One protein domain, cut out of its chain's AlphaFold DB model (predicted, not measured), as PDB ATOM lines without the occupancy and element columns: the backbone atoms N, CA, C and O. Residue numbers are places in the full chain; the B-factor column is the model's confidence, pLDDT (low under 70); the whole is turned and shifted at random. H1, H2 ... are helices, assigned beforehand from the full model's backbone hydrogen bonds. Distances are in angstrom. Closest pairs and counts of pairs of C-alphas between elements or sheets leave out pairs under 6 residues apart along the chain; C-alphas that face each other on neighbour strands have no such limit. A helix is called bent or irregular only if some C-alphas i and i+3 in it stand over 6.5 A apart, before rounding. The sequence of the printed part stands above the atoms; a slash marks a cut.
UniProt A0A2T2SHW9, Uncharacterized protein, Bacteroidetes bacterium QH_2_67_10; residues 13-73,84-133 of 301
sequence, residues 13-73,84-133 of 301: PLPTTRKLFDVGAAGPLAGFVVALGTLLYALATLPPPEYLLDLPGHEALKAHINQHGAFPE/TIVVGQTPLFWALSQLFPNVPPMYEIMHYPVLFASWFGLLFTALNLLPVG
ATOM      1  N   PRO A  13     104.845  87.680  39.586       53.12
ATOM      2  CA  PRO A  13     105.606  86.681  40.317       53.12
ATOM      3  C   PRO A  13     105.480  86.954  41.819       53.12
ATOM      4  O   PRO A  13     106.043  87.913  42.343       53.12
ATOM      5  N   LEU A  14     104.720  86.108  42.518       48.88
ATOM      6  CA  LEU A  14     104.547  86.215  43.965       48.88
ATOM      7  C   LEU A  14     105.905  86.013  44.670       48.88
ATOM      8  O   LEU A  14     106.572  85.008  44.409       48.88
ATOM      9  N   PRO A  15     106.338  86.915  45.577       54.69
ATOM     10  CA  PRO A  15     107.760  87.046  45.905       54.69
ATOM     11  C   PRO A  15     108.310  85.993  46.878       54.69
ATOM     12  O   PRO A  15     109.483  86.053  47.222       54.69
ATOM     13  N   THR A  16     107.503  85.056  47.391       58.25
ATOM     14  CA  THR A  16     107.949  84.052  48.382       58.25
ATOM     15  C   THR A  16     106.975  82.869  48.486       58.25
ATOM     16  O   THR A  16     105.762  83.047  48.578       58.25
ATOM     17  N   THR A  17     107.504  81.643  48.539       61.25
ATOM     18  CA  THR A  17     106.742  80.375  48.576       61.25
ATOM     19  C   THR A  17     105.833  80.210  49.799       61.25
ATOM     20  O   THR A  17     104.805  79.546  49.696       61.25
ATOM     21  N   ARG A  18     106.157  80.847  50.934       60.88
ATOM     22  CA  ARG A  18     105.339  80.800  52.164       60.88
ATOM     23  C   ARG A  18     103.978  81.480  52.003       60.88
ATOM     24  O   ARG A  18     102.969  80.891  52.356       60.88
ATOM     25  N   LYS A  19     103.929  82.663  51.379       60.84
ATOM     26  CA  LYS A  19     102.655  83.362  51.132       60.84
ATOM     27  C   LYS A  19     101.765  82.607  50.142       60.84
ATOM     28  O   LYS A  19     100.550  82.624  50.281       60.84
ATOM     29  N   LEU A  20     102.366  81.924  49.166       61.19
ATOM     30  CA  LEU A  20     101.630  81.074  48.227       61.19
ATOM     31  C   LEU A  20     101.051  79.827  48.916       61.19
ATOM     32  O   LEU A  20      99.937  79.422  48.599       61.19
ATOM     33  N   PHE A  21     101.785  79.248  49.871       67.25
ATOM     34  CA  PHE A  21     101.311  78.134  50.691       67.25
ATOM     35  C   PHE A  21     100.136  78.544  51.589       67.25
ATOM     36  O   PHE A  21      99.109  77.872  51.572       67.25
ATOM     37  N   ASP A  22     100.243  79.671  52.298       71.56
ATOM     38  CA  ASP A  22      99.187  80.139  53.204       71.56
ATOM     39  C   ASP A  22      97.889  80.465  52.445       71.56
ATOM     40  O   ASP A  22      96.803  80.071  52.866       71.56
ATOM     41  N   VAL A  23      97.996  81.118  51.281       69.75
ATOM     42  CA  VAL A  23      96.837  81.441  50.430       69.75
ATOM     43  C   VAL A  23      96.236  80.184  49.791       69.75
ATOM     44  O   VAL A  23      95.014  80.050  49.751       69.75
ATOM     45  N   GLY A  24      97.070  79.249  49.321       66.19
ATOM     46  CA  GLY A  24      96.611  78.007  48.687       66.19
ATOM     47  C   GLY A  24      96.005  76.995  49.664       66.19
ATOM     48  O   GLY A  24      95.114  76.240  49.289       66.19
ATOM     49  N   ALA A  25      96.448  76.981  50.924       77.81
ATOM     50  CA  ALA A  25      95.937  76.066  51.943       77.81
ATOM     51  C   ALA A  25      94.693  76.604  52.674       77.81
ATOM     52  O   ALA A  25      93.855  75.811  53.108       77.81
ATOM     53  N   ALA A  26      94.542  77.927  52.800       83.12
ATOM     54  CA  ALA A  26      93.454  78.533  53.571       83.12
ATOM     55  C   ALA A  26      92.055  78.187  53.034       83.12
ATOM     56  O   ALA A  26      91.153  77.928  53.830       83.12
ATOM     57  N   GLY A  27      91.872  78.144  51.709       83.94
ATOM     58  CA  GLY A  27      90.584  77.824  51.081       83.94
ATOM     59  C   GLY A  27      90.077  76.423  51.450       83.94
ATOM     60  O   GLY A  27      89.043  76.305  52.118       83.94
ATOM     61  N   PRO A  28      90.811  75.353  51.090       87.19
ATOM     62  CA  PRO A  28      90.442  73.991  51.466       87.19
ATOM     63  C   PRO A  28      90.363  73.772  52.977       87.19
ATOM     64  O   PRO A  28      89.492  73.038  53.433       87.19
ATOM     65  N   LEU A  29      91.222  74.415  53.775       89.06
ATOM     66  CA  LEU A  29      91.183  74.278  55.232       89.06
ATOM     67  C   LEU A  29      89.908  74.889  55.830       89.06
ATOM     68  O   LEU A  29      89.275  74.267  56.681       89.06
ATOM     69  N   ALA A  30      89.494  76.070  55.367       90.44
ATOM     70  CA  ALA A  30      88.237  76.680  55.792       90.44
ATOM     71  C   ALA A  30      87.036  75.799  55.407       90.44
ATOM     72  O   ALA A  30      86.176  75.528  56.246       90.44
ATOM     73  N   GLY A  31      87.020  75.280  54.172       89.12
ATOM     74  CA  GLY A  31      86.008  74.325  53.713       89.12
ATOM     75  C   GLY A  31      85.976  73.046  54.553       89.12
ATOM     76  O   GLY A  31      84.900  72.591  54.939       89.12
ATOM     77  N   PHE A  32      87.148  72.517  54.919       93.06
ATOM     78  CA  PHE A  32      87.281  71.347  55.783       93.06
ATOM     79  C   PHE A  32      86.685  71.587  57.170       93.06
ATOM     80  O   PHE A  32      85.917  70.758  57.646       93.06
ATOM     81  N   VAL A  33      87.009  72.713  57.813       95.06
ATOM     82  CA  VAL A  33      86.503  73.044  59.156       95.06
ATOM     83  C   VAL A  33      84.981  73.156  59.147       95.06
ATOM     84  O   VAL A  33      84.324  72.586  60.018       95.06
ATOM     85  N   VAL A  34      84.414  73.831  58.143       94.50
ATOM     86  CA  VAL A  34      82.958  73.946  57.995       94.50
ATOM     87  C   VAL A  34      82.331  72.571  57.765       94.50
ATOM     88  O   VAL A  34      81.422  72.197  58.502       94.50
ATOM     89  N   ALA A  35      82.837  71.790  56.807       94.19
ATOM     90  CA  ALA A  35      82.287  70.476  56.477       94.19
ATOM     91  C   ALA A  35      82.424  69.462  57.627       94.19
ATOM     92  O   ALA A  35      81.543  68.629  57.836       94.19
ATOM     93  N   LEU A  36      83.509  69.538  58.403       95.50
ATOM     94  CA  LEU A  36      83.701  68.731  59.604       95.50
ATOM     95  C   LEU A  36      82.720  69.139  60.707       95.50
ATOM     96  O   LEU A  36      82.111  68.271  61.328       95.50
ATOM     97  N   GLY A  37      82.530  70.442  60.930       96.19
ATOM     98  CA  GLY A  37      81.556  70.954  61.892       96.19
ATOM     99  C   GLY A  37      80.128  70.532  61.549       96.19
ATOM    100  O   GLY A  37      79.411  70.026  62.413       96.19
ATOM    101  N   THR A  38      79.727  70.655  60.280       95.94
ATOM    102  CA  THR A  38      78.400  70.210  59.831       95.94
ATOM    103  C   THR A  38      78.258  68.692  59.876       95.94
ATOM    104  O   THR A  38      77.178  68.216  60.211       95.94
ATOM    105  N   LEU A  39      79.325  67.923  59.618       95.62
ATOM    106  CA  LEU A  39      79.310  66.465  59.769       95.62
ATOM    107  C   LEU A  39      79.080  66.062  61.228       95.62
ATOM    108  O   LEU A  39      78.236  65.213  61.495       95.62
ATOM    109  N   LEU A  40      79.808  66.669  62.168       96.19
ATOM    110  CA  LEU A  40      79.640  66.405  63.598       96.19
ATOM    111  C   LEU A  40      78.234  66.777  64.070       96.19
ATOM    112  O   LEU A  40      77.608  65.999  64.786       96.19
ATOM    113  N   TYR A  41      77.719  67.925  63.626       95.50
ATOM    114  CA  TYR A  41      76.341  68.329  63.891       95.50
ATOM    115  C   TYR A  41      75.344  67.308  63.331       95.50
ATOM    116  O   TYR A  41      74.494  66.822  64.067       95.50
ATOM    117  N   ALA A  42      75.498  66.910  62.065       94.88
ATOM    118  CA  ALA A  42      74.616  65.950  61.412       94.88
ATOM    119  C   ALA A  42      74.602  64.591  62.119       94.88
ATOM    120  O   ALA A  42      73.527  64.029  62.296       94.88
ATOM    121  N   LEU A  43      75.772  64.085  62.528       93.94
ATOM    122  CA  LEU A  43      75.908  62.831  63.273       93.94
ATOM    123  C   LEU A  43      75.299  62.928  64.681       93.94
ATOM    124  O   LEU A  43      74.721  61.957  65.161       93.94
ATOM    125  N   ALA A  44      75.393  64.091  65.331       93.25
ATOM    126  CA  ALA A  44      74.805  64.325  66.648       93.25
ATOM    127  C   ALA A  44      73.271  64.453  66.611       93.25
ATOM    128  O   ALA A  44      72.607  64.097  67.581       93.25
ATOM    129  N   THR A  45      72.705  64.945  65.506       92.81
ATOM    130  CA  THR A  45      71.258  65.163  65.339       92.81
ATOM    131  C   THR A  45      70.574  64.077  64.506       92.81
ATOM    132  O   THR A  45      69.539  64.341  63.894       92.81
ATOM    133  N   LEU A  46      71.155  62.876  64.409       91.81
ATOM    134  CA  LEU A  46      70.563  61.806  63.605       91.81
ATOM    135  C   LEU A  46      69.219  61.347  64.188       91.81
ATOM    136  O   LEU A  46      69.151  61.031  65.380       91.81
ATOM    137  N   PRO A  47      68.158  61.259  63.364       88.94
ATOM    138  CA  PRO A  47      66.923  60.627  63.787       88.94
ATOM    139  C   PRO A  47      67.126  59.110  63.960       88.94
ATOM    140  O   PRO A  47      68.059  58.530  63.394       88.94
ATOM    141  N   PRO A  48      66.262  58.445  64.747       86.12
ATOM    142  CA  PRO A  48      66.314  56.997  64.911       86.12
ATOM    143  C   PRO A  48      66.026  56.267  63.584       86.12
ATOM    144  O   PRO A  48      65.393  56.842  62.695       86.12
ATOM    145  N   PRO A  49      66.419  54.982  63.452       83.88
ATOM    146  CA  PRO A  49      66.211  54.195  62.229       83.88
ATOM    147  C   PRO A  49      64.751  54.125  61.753       83.88
ATOM    148  O   PRO A  49      64.498  53.973  60.559       83.88
ATOM    149  N   GLU A  50      63.796  54.285  62.674       82.81
ATOM    150  CA  GLU A  50      62.354  54.332  62.404       82.81
ATOM    151  C   GLU A  50      61.957  55.439  61.414       82.81
ATOM    152  O   GLU A  50      60.982  55.280  60.690       82.81
ATOM    153  N   TYR A  51      62.750  56.511  61.294       84.19
ATOM    154  CA  TYR A  51      62.536  57.580  60.312       84.19
ATOM    155  C   TYR A  51      62.444  57.069  58.863       84.19
ATOM    156  O   TYR A  51      61.720  57.634  58.045       84.19
ATOM    157  N   LEU A  52      63.142  55.978  58.525       83.81
ATOM    158  CA  LEU A  52      63.095  55.413  57.174       83.81
ATOM    159  C   LEU A  52      61.810  54.620  56.886       83.81
ATOM    160  O   LEU A  52      61.555  54.280  55.730       83.81
ATOM    161  N   LEU A  53      60.992  54.313  57.900       83.56
ATOM    162  CA  LEU A  53      59.745  53.561  57.722       83.56
ATOM    163  C   LEU A  53      58.701  54.362  56.930       83.56
ATOM    164  O   LEU A  53      57.949  53.773  56.149       83.56
ATOM    165  N   ASP A  54      58.731  55.688  57.060       83.75
ATOM    166  CA  ASP A  54      57.798  56.610  56.404       83.75
ATOM    167  C   ASP A  54      58.164  56.906  54.939       83.75
ATOM    168  O   ASP A  54      57.359  57.449  54.181       83.75
ATOM    169  N   LEU A  55      59.372  56.534  54.505       82.44
ATOM    170  CA  LEU A  55      59.849  56.791  53.147       82.44
ATOM    171  C   LEU A  55      59.383  55.701  52.173       82.44
ATOM    172  O   LEU A  55      59.363  54.526  52.530       82.44
ATOM    173  N   PRO A  56      59.023  56.031  50.923       78.06
ATOM    174  CA  PRO A  56      58.628  55.021  49.945       78.06
ATOM    175  C   PRO A  56      59.793  54.073  49.594       78.06
ATOM    176  O   PRO A  56      60.938  54.500  49.438       78.06
ATOM    177  N   GLY A  57      59.494  52.780  49.425       77.94
ATOM    178  CA  GLY A  57      60.477  51.747  49.067       77.94
ATOM    179  C   GLY A  57      61.182  51.107  50.269       77.94
ATOM    180  O   GLY A  57      60.713  51.197  51.398       77.94
ATOM    181  N   HIS A  58      62.315  50.439  50.024       76.12
ATOM    182  CA  HIS A  58      63.167  49.831  51.059       76.12
ATOM    183  C   HIS A  58      62.472  48.768  51.937       76.12
ATOM    184  O   HIS A  58      62.858  48.559  53.082       76.12
ATOM    185  N   GLU A  59      61.488  48.038  51.402       80.75
ATOM    186  CA  GLU A  59      60.685  47.050  52.152       80.75
ATOM    187  C   GLU A  59      61.533  46.026  52.930       80.75
ATOM    188  O   GLU A  59      61.265  45.734  54.096       80.75
ATOM    189  N   ALA A  60      62.615  45.529  52.321       78.81
ATOM    190  CA  ALA A  60      63.532  44.590  52.968       78.81
ATOM    191  C   ALA A  60      64.315  45.224  54.136       78.81
ATOM    192  O   ALA A  60      64.555  44.572  55.154       78.81
ATOM    193  N   LEU A  61      64.685  46.502  54.015       81.88
ATOM    194  CA  LEU A  61      65.326  47.261  55.087       81.88
ATOM    195  C   LEU A  61      64.334  47.554  56.216       81.88
ATOM    196  O   LEU A  61      64.659  47.334  57.379       81.88
ATOM    197  N   LYS A  62      63.113  47.988  55.882       83.75
ATOM    198  CA  LYS A  62      62.047  48.260  56.854       83.75
ATOM    199  C   LYS A  62      61.700  47.022  57.674       83.75
ATOM    200  O   LYS A  62      61.587  47.107  58.892       83.75
ATOM    201  N   ALA A  63      61.605  45.857  57.029       82.06
ATOM    202  CA  ALA A  63      61.393  44.588  57.718       82.06
ATOM    203  C   ALA A  63      62.516  44.286  58.726       82.06
ATOM    204  O   ALA A  63      62.236  43.835  59.836       82.06
ATOM    205  N   HIS A  64      63.773  44.571  58.372       81.88
ATOM    206  CA  HIS A  64      64.906  44.381  59.277       81.88
ATOM    207  C   HIS A  64      64.888  45.367  60.452       81.88
ATOM    208  O   HIS A  64      65.056  44.940  61.595       81.88
ATOM    209  N   ILE A  65      64.625  46.652  60.186       84.25
ATOM    210  CA  ILE A  65      64.511  47.699  61.212       84.25
ATOM    211  C   ILE A  65      63.377  47.366  62.189       84.25
ATOM    212  O   ILE A  65      63.593  47.407  63.393       84.25
ATOM    213  N   ASN A  66      62.214  46.933  61.698       83.69
ATOM    214  CA  ASN A  66      61.089  46.531  62.548       83.69
ATOM    215  C   ASN A  66      61.401  45.313  63.436       83.69
ATOM    216  O   ASN A  66      60.823  45.176  64.511       83.69
ATOM    217  N   GLN A  67      62.294  44.418  63.000       84.88
ATOM    218  CA  GLN A  67      62.668  43.222  63.764       84.88
ATOM    219  C   GLN A  67      63.813  43.461  64.756       84.88
ATOM    220  O   GLN A  67      63.801  42.885  65.841       84.88
ATOM    221  N   HIS A  68      64.814  44.266  64.387       82.25
ATOM    222  CA  HIS A  68      66.069  44.405  65.143       82.25
ATOM    223  C   HIS A  68      66.293  45.808  65.724       82.25
ATOM    224  O   HIS A  68      67.214  45.991  66.517       82.25
ATOM    225  N   GLY A  69      65.498  46.807  65.329       79.62
ATOM    226  CA  GLY A  69      65.660  48.207  65.739       79.62
ATOM    227  C   GLY A  69      66.957  48.865  65.248       79.62
ATOM    228  O   GLY A  69      67.316  49.938  65.724       79.62
ATOM    229  N   ALA A  70      67.684  48.226  64.327       81.81
ATOM    230  CA  ALA A  70      69.003  48.644  63.862       81.81
ATOM    231  C   ALA A  70      69.159  48.439  62.349       81.81
ATOM    232  O   ALA A  70      68.370  47.736  61.716       81.81
ATOM    233  N   PHE A  71      70.192  49.055  61.770       84.00
ATOM    234  CA  PHE A  71      70.526  48.883  60.358       84.00
ATOM    235  C   PHE A  71      71.197  47.525  60.097       84.00
ATOM    236  O   PHE A  71      72.061  47.118  60.877       84.00
ATOM    237  N   PRO A  72      70.874  46.845  58.981       81.50
ATOM    238  CA  PRO A  72      71.539  45.606  58.615       81.50
ATOM    239  C   PRO A  72      72.978  45.874  58.157       81.50
ATOM    240  O   PRO A  72      73.251  46.815  57.406       81.50
ATOM    241  N   GLU A  73      73.902  44.999  58.572       72.06
ATOM    242  CA  GLU A  73      75.328  45.092  58.209       72.06
ATOM    243  C   GLU A  73      75.576  44.915  56.705       72.06
ATOM    244  O   GLU A  73      76.546  45.437  56.152       72.06
ATOM    245  N   THR A  84      69.729  51.920  43.843       65.81
ATOM    246  CA  THR A  84      70.313  52.418  45.095       65.81
ATOM    247  C   THR A  84      71.688  53.001  44.804       65.81
ATOM    248  O   THR A  84      72.573  52.312  44.290       65.81
ATOM    249  N   ILE A  85      71.878  54.278  45.126       74.12
ATOM    250  CA  ILE A  85      73.179  54.935  45.001       74.12
ATOM    251  C   ILE A  85      73.964  54.642  46.275       74.12
ATOM    252  O   ILE A  85      73.678  55.187  47.336       74.12
ATOM    253  N   VAL A  86      74.973  53.780  46.160       82.12
ATOM    254  CA  VAL A  86      75.876  53.484  47.274       82.12
ATOM    255  C   VAL A  86      77.066  54.427  47.217       82.12
ATOM    256  O   VAL A  86      77.814  54.460  46.238       82.12
ATOM    257  N   VAL A  87      77.248  55.186  48.290       85.00
ATOM    258  CA  VAL A  87      78.356  56.127  48.425       85.00
ATOM    259  C   VAL A  87      79.560  55.436  49.078       85.00
ATOM    260  O   VAL A  87      79.426  54.458  49.812       85.00
ATOM    261  N   GLY A  88      80.773  55.907  48.787       82.56
ATOM    262  CA  GLY A  88      81.993  55.377  49.396       82.56
ATOM    263  C   GLY A  88      82.183  55.846  50.842       82.56
ATOM    264  O   GLY A  88      81.986  57.021  51.160       82.56
ATOM    265  N   GLN A  89      82.643  54.945  51.711       83.31
ATOM    266  CA  GLN A  89      83.054  55.310  53.064       83.31
ATOM    267  C   GLN A  89      84.448  55.951  53.044       83.31
ATOM    268  O   GLN A  89      85.378  55.408  52.445       83.31
ATOM    269  N   THR A  90      84.610  57.095  53.712       89.06
ATOM    270  CA  THR A  90      85.925  57.727  53.910       89.06
ATOM    271  C   THR A  90      86.506  57.319  55.270       89.06
ATOM    272  O   THR A  90      85.734  57.073  56.198       89.06
ATOM    273  N   PRO A  91      87.843  57.264  55.448       89.38
ATOM    274  CA  PRO A  91      88.443  56.907  56.739       89.38
ATOM    275  C   PRO A  91      88.012  57.832  57.881       89.38
ATOM    276  O   PRO A  91      87.742  57.370  58.984       89.38
ATOM    277  N   LEU A  92      87.898  59.134  57.597       90.50
ATOM    278  CA  LEU A  92      87.418  60.124  58.559       90.50
ATOM    279  C   LEU A  92      85.965  59.853  58.959       90.50
ATOM    280  O   LEU A  92      85.658  59.816  60.147       90.50
ATOM    281  N   PHE A  93      85.087  59.618  57.979       90.38
ATOM    282  CA  PHE A  93      83.698  59.270  58.259       90.38
ATOM    283  C   PHE A  93      83.610  57.974  59.070       90.38
ATOM    284  O   PHE A  93      82.887  57.926  60.055       90.38
ATOM    285  N   TRP A  94      84.369  56.941  58.688       89.94
ATOM    286  CA  TRP A  94      84.423  55.665  59.403       89.94
ATOM    287  C   TRP A  94      84.862  55.825  60.861       89.94
ATOM    288  O   TRP A  94      84.278  55.194  61.739       89.94
ATOM    289  N   ALA A  95      85.863  56.667  61.127       92.12
ATOM    290  CA  ALA A  95      86.339  56.925  62.480       92.12
ATOM    291  C   ALA A  95      85.283  57.666  63.311       92.12
ATOM    292  O   ALA A  95      84.985  57.264  64.433       92.12
ATOM    293  N   LEU A  96      84.672  58.711  62.743       91.50
ATOM    294  CA  LEU A  96      83.625  59.473  63.418       91.50
ATOM    295  C   LEU A  96      82.364  58.638  63.640       91.50
ATOM    296  O   LEU A  96      81.756  58.750  64.697       91.50
ATOM    297  N   SER A  97      82.000  57.750  62.712       89.06
ATOM    298  CA  SER A  97      80.816  56.902  62.863       89.06
ATOM    299  C   SER A  97      80.910  55.934  64.044       89.06
ATOM    300  O   SER A  97      79.879  55.479  64.514       89.06
ATOM    301  N   GLN A  98      82.116  55.630  64.546       89.50
ATOM    302  CA  GLN A  98      82.276  54.819  65.763       89.50
ATOM    303  C   GLN A  98      81.869  55.567  67.040       89.50
ATOM    304  O   GLN A  98      81.682  54.945  68.082       89.50
ATOM    305  N   LEU A  99      81.778  56.899  66.983       92.12
ATOM    306  CA  LEU A  99      81.529  57.752  68.146       92.12
ATOM    307  C   LEU A  99      80.040  58.047  68.365       92.12
ATOM    308  O   LEU A  99      79.671  58.495  69.448       92.12
ATOM    309  N   PHE A 100      79.193  57.806  67.362       89.94
ATOM    310  CA  PHE A 100      77.769  58.139  67.398       89.94
ATOM    311  C   PHE A 100      76.903  56.879  67.252       89.94
ATOM    312  O   PHE A 100      77.252  55.976  66.490       89.94
ATOM    313  N   PRO A 101      75.766  56.787  67.964       85.88
ATOM    314  CA  PRO A 101      74.806  55.704  67.773       85.88
ATOM    315  C   PRO A 101      74.000  55.895  66.478       85.88
ATOM    316  O   PRO A 101      73.850  57.012  65.993       85.88
ATOM    317  N   ASN A 102      73.425  54.808  65.953       83.94
ATOM    318  CA  ASN A 102      72.456  54.826  64.844       83.94
ATOM    319  C   ASN A 102      72.940  55.516  63.556       83.94
ATOM    320  O   ASN A 102      72.141  56.091  62.819       83.94
ATOM    321  N   VAL A 103      74.239  55.461  63.257       88.56
ATOM    322  CA  VAL A 103      74.758  56.024  62.005       88.56
ATOM    323  C   VAL A 103      74.243  55.199  60.819       88.56
ATOM    324  O   VAL A 103      74.459  53.983  60.800       88.56
ATOM    325  N   PRO A 104      73.577  55.824  59.828       88.00
ATOM    326  CA  PRO A 104      73.049  55.099  58.685       88.00
ATOM    327  C   PRO A 104      74.187  54.521  57.827       88.00
ATOM    328  O   PRO A 104      75.247  55.142  57.676       88.00
ATOM    329  N   PRO A 105      73.986  53.335  57.233       87.25
ATOM    330  CA  PRO A 105      74.956  52.738  56.329       87.25
ATOM    331  C   PRO A 105      75.073  53.552  55.031       87.25
ATOM    332  O   PRO A 105      74.193  54.337  54.682       87.25
ATOM    333  N   MET A 106      76.161  53.354  54.274       86.75
ATOM    334  CA  MET A 106      76.483  54.232  53.130       86.75
ATOM    335  C   MET A 106      75.470  54.184  51.981       86.75
ATOM    336  O   MET A 106      75.471  55.071  51.130       86.75
ATOM    337  N   TYR A 107      74.627  53.153  51.942       84.94
ATOM    338  CA  TYR A 107      73.548  53.026  50.968       84.94
ATOM    339  C   TYR A 107      72.281  53.810  51.362       84.94
ATOM    340  O   TYR A 107      71.426  54.008  50.512       84.94
ATOM    341  N   GLU A 108      72.190  54.324  52.599       87.00
ATOM    342  CA  GLU A 108      71.036  55.088  53.108       87.00
ATOM    343  C   GLU A 108      71.327  56.566  53.390       87.00
ATOM    344  O   GLU A 108      70.408  57.330  53.682       87.00
ATOM    345  N   ILE A 109      72.589  57.007  53.295       88.69
ATOM    346  CA  ILE A 109      72.978  58.393  53.620       88.69
ATOM    347  C   ILE A 109      72.140  59.429  52.853       88.69
ATOM    348  O   ILE A 109      71.873  60.503  53.387       88.69
ATOM    349  N   MET A 110      71.706  59.125  51.627       89.00
ATOM    350  CA  MET A 110      70.937  60.057  50.794       89.00
ATOM    351  C   MET A 110      69.613  60.517  51.425       89.00
ATOM    352  O   MET A 110      69.142  61.608  51.112       89.00
ATOM    353  N   HIS A 111      69.048  59.739  52.355       88.25
ATOM    354  CA  HIS A 111      67.831  60.088  53.094       88.25
ATOM    355  C   HIS A 111      68.072  61.091  54.236       88.25
ATOM    356  O   HIS A 111      67.118  61.556  54.861       88.25
ATOM    357  N   TYR A 112      69.334  61.457  54.486       91.31
ATOM    358  CA  TYR A 112      69.773  62.374  55.535       91.31
ATOM    359  C   TYR A 112      70.459  63.592  54.891       91.31
ATOM    360  O   TYR A 112      71.689  63.621  54.790       91.31
ATOM    361  N   PRO A 113      69.709  64.628  54.457       92.12
ATOM    362  CA  PRO A 113      70.240  65.701  53.611       92.12
ATOM    363  C   PRO A 113      71.448  66.436  54.201       92.12
ATOM    364  O   PRO A 113      72.403  66.716  53.483       92.12
ATOM    365  N   VAL A 114      71.443  66.712  55.511       94.25
ATOM    366  CA  VAL A 114      72.549  67.417  56.187       94.25
ATOM    367  C   VAL A 114      73.797  66.533  56.282       94.25
ATOM    368  O   VAL A 114      74.912  67.003  56.035       94.25
ATOM    369  N   LEU A 115      73.620  65.242  56.586       94.50
ATOM    370  CA  LEU A 115      74.710  64.267  56.621       94.50
ATOM    371  C   LEU A 115      75.325  64.098  55.227       94.50
ATOM    372  O   LEU A 115      76.543  64.147  55.067       94.50
ATOM    373  N   PHE A 116      74.472  63.960  54.213       93.69
ATOM    374  CA  PHE A 116      74.872  63.810  52.823       93.69
ATOM    375  C   PHE A 116      75.588  65.055  52.287       93.69
ATOM    376  O   PHE A 116      76.649  64.941  51.673       93.69
ATOM    377  N   ALA A 117      75.072  66.250  52.587       94.19
ATOM    378  CA  ALA A 117      75.715  67.515  52.237       94.19
ATOM    379  C   ALA A 117      77.091  67.660  52.902       94.19
ATOM    380  O   ALA A 117      78.046  68.083  52.254       94.19
ATOM    381  N   SER A 118      77.223  67.254  54.167       94.19
ATOM    382  CA  SER A 118      78.502  67.289  54.886       94.19
ATOM    383  C   SER A 118      79.517  66.311  54.293       94.19
ATOM    384  O   SER A 118      80.685  66.660  54.113       94.19
ATOM    385  N   TRP A 119      79.071  65.108  53.913       93.75
ATOM    386  CA  TRP A 119      79.902  64.144  53.190       93.75
ATOM    387  C   TRP A 119      80.394  64.717  51.851       93.75
ATOM    388  O   TRP A 119      81.588  64.633  51.556       93.75
ATOM    389  N   PHE A 120      79.524  65.379  51.080       93.44
ATOM    390  CA  PHE A 120      79.924  66.062  49.844       93.44
ATOM    391  C   PHE A 120      80.866  67.242  50.082       93.44
ATOM    392  O   PHE A 120      81.808  67.424  49.317       93.44
ATOM    393  N   GLY A 121      80.656  68.025  51.140       93.00
ATOM    394  CA  GLY A 121      81.559  69.114  51.515       93.00
ATOM    395  C   GLY A 121      82.978  68.605  51.773       93.00
ATOM    396  O   GLY A 121      83.950  69.161  51.251       93.00
ATOM    397  N   LEU A 122      83.102  67.489  52.497       92.81
ATOM    398  CA  LEU A 122      84.382  66.812  52.702       92.81
ATOM    399  C   LEU A 122      84.944  66.232  51.399       92.81
ATOM    400  O   LEU A 122      86.147  66.341  51.170       92.81
ATOM    401  N   LEU A 123      84.101  65.667  50.528       91.94
ATOM    402  CA  LEU A 123      84.522  65.170  49.218       91.94
ATOM    403  C   LEU A 123      85.103  66.295  48.357       91.94
ATOM    404  O   LEU A 123      86.216  66.153  47.868       91.94
ATOM    405  N   PHE A 124      84.390  67.407  48.175       91.12
ATOM    406  CA  PHE A 124      84.865  68.524  47.354       91.12
ATOM    407  C   PHE A 124      86.142  69.137  47.916       91.12
ATOM    408  O   PHE A 124      87.063  69.446  47.163       91.12
ATOM    409  N   THR A 125      86.247  69.224  49.241       90.56
ATOM    410  CA  THR A 125      87.482  69.651  49.899       90.56
ATOM    411  C   THR A 125      88.636  68.686  49.613       90.56
ATOM    412  O   THR A 125      89.727  69.117  49.247       90.56
ATOM    413  N   ALA A 126      88.399  67.376  49.713       90.62
ATOM    414  CA  ALA A 126      89.401  66.360  49.405       90.62
ATOM    415  C   ALA A 126      89.802  66.370  47.921       90.62
ATOM    416  O   ALA A 126      90.983  66.223  47.618       90.62
ATOM    417  N   LEU A 127      88.848  66.586  47.007       88.69
ATOM    418  CA  LEU A 127      89.106  66.741  45.574       88.69
ATOM    419  C   LEU A 127      89.986  67.968  45.302       88.69
ATOM    420  O   LEU A 127      90.941  67.862  44.539       88.69
ATOM    421  N   ASN A 128      89.731  69.095  45.968       88.25
ATOM    422  CA  ASN A 128      90.554  70.302  45.832       88.25
ATOM    423  C   ASN A 128      91.978  70.107  46.372       88.25
ATOM    424  O   ASN A 128      92.909  70.727  45.871       88.25
ATOM    425  N   LEU A 129      92.167  69.219  47.349       89.19
ATOM    426  CA  LEU A 129      93.475  68.878  47.913       89.19
ATOM    427  C   LEU A 129      94.227  67.784  47.140       89.19
ATOM    428  O   LEU A 129      95.333  67.415  47.542       89.19
ATOM    429  N   LEU A 130      93.683  67.272  46.030       89.50
ATOM    430  CA  LEU A 130      94.394  66.277  45.233       89.50
ATOM    431  C   LEU A 130      95.683  66.877  44.644       89.50
ATOM    432  O   LEU A 130      95.665  67.992  44.114       89.50
ATOM    433  N   PRO A 131      96.803  66.132  44.672       86.50
ATOM    434  CA  PRO A 131      98.091  66.590  44.160       86.50
ATOM    435  C   PRO A 131      98.153  66.504  42.624       86.50
ATOM    436  O   PRO A 131      99.013  65.827  42.068       86.50
ATOM    437  N   VAL A 132      97.216  67.141  41.915       84.00
ATOM    438  CA  VAL A 132      97.092  67.042  40.452       84.00
ATOM    439  C   VAL A 132      96.742  68.394  39.833       84.00
ATOM    440  O   VAL A 132      95.767  69.038  40.213       84.00
ATOM    441  N   GLY A 133      97.501  68.792  38.810       79.00
ATOM    442  CA  GLY A 133      97.179  69.946  37.968       79.00
ATOM    443  C   GLY A 133      97.103  71.271  38.734       79.00
ATOM    444  O   GLY A 133      97.971  71.575  39.548       79.00
TER     445      GLY A 133
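Overview. This is residues 13 to 73 and 84 to 133 of the 301 residues of an uncharacterized protein of Bacteroidetes bacterium QH_2_67_10 (UniProt A0A2T2SHW9). One long helix, H1, makes the length of this model, and H5 folds back side by side with its later part, while a small hairpin of two short helices, H2 and H3, makes a separate head past the end of H1. The short helix H4 sits near the H1 and H5 pair, and the first residues, 13 to 23, stick out free at the other end. The printed part has 111 residues with five named helices, in the order H1, H2, H3, H4, H5, and no named strand; the class is all helix. The whole is loose, with a radius of gyration of the C-alphas of 18.0 A, and spans 65 by 25 by 20 A.

Arrangement. H1, residues 17 to 44, has a kink of 29 degrees near residue 27; it is neither bent nor irregular, but only just, as C-alphas 24 and 27 are 6.5 A apart. H2, residues 49 to 54, follows over a tight link, and H1 and H2 are apart. H3, residues 59 to 68, forms a helical hairpin with H2: they touch, closest at the C-alphas of Leu 53 and Lys 62, 5.8 A apart, and run opposite ways at a steep tilt of 40 degrees. H4, residues 91 to 97, is close to H1 but not clearly touching it, with the closest C-alphas, Leu 43 and Ser 97, 7.7 A apart. H5, residues 113 to 128, touches H1, closest at the C-alphas of Leu 39 and Ser 118, 5.0 A apart, and runs the opposite way at a shallow tilt of 19 degrees. H4 and H5 are close but not clearly touching, with the C-alphas of Phe 93 and Trp 119 the closest at 8.0 A. H3 and H5 are apart. Every O i to N i+4 pair is within hydrogen-bond range in H3, H4 and H5; in H1 it is 22 of 24, and in H2 0 of 2, beside 2 of 3 O i to N i+3 pairs.

Along the chain. H1 begins at C-alpha 17, (106.742, 80.375, 48.576), and is 40.1 A long to C-alpha 44, (74.805, 64.325, 66.648). H2 measures 10.5 A, H3 14.3 A and H4 9.8 A from first to last C-alpha. H5 is 22.2 A long and ends at C-alpha 128, (90.554, 70.302, 45.832).

Size, cuts and confidence. The C-alphas farthest apart are those of Pro 13 and Gln 67, 65.4 A. Without residues 13 to 23 the body spans 50 by 25 by 20 A. Residues 74 to 83 are not printed, and C-alphas 73 and 84 are 15.8 A apart across this cut, which lies in the link from H3 to H4. The link from H4 to H5, residues 98 to 112, is long. The mean pLDDT of the printed part is 84.6, and it is under 70 at residues 13 to 21, 23 to 24 and 84.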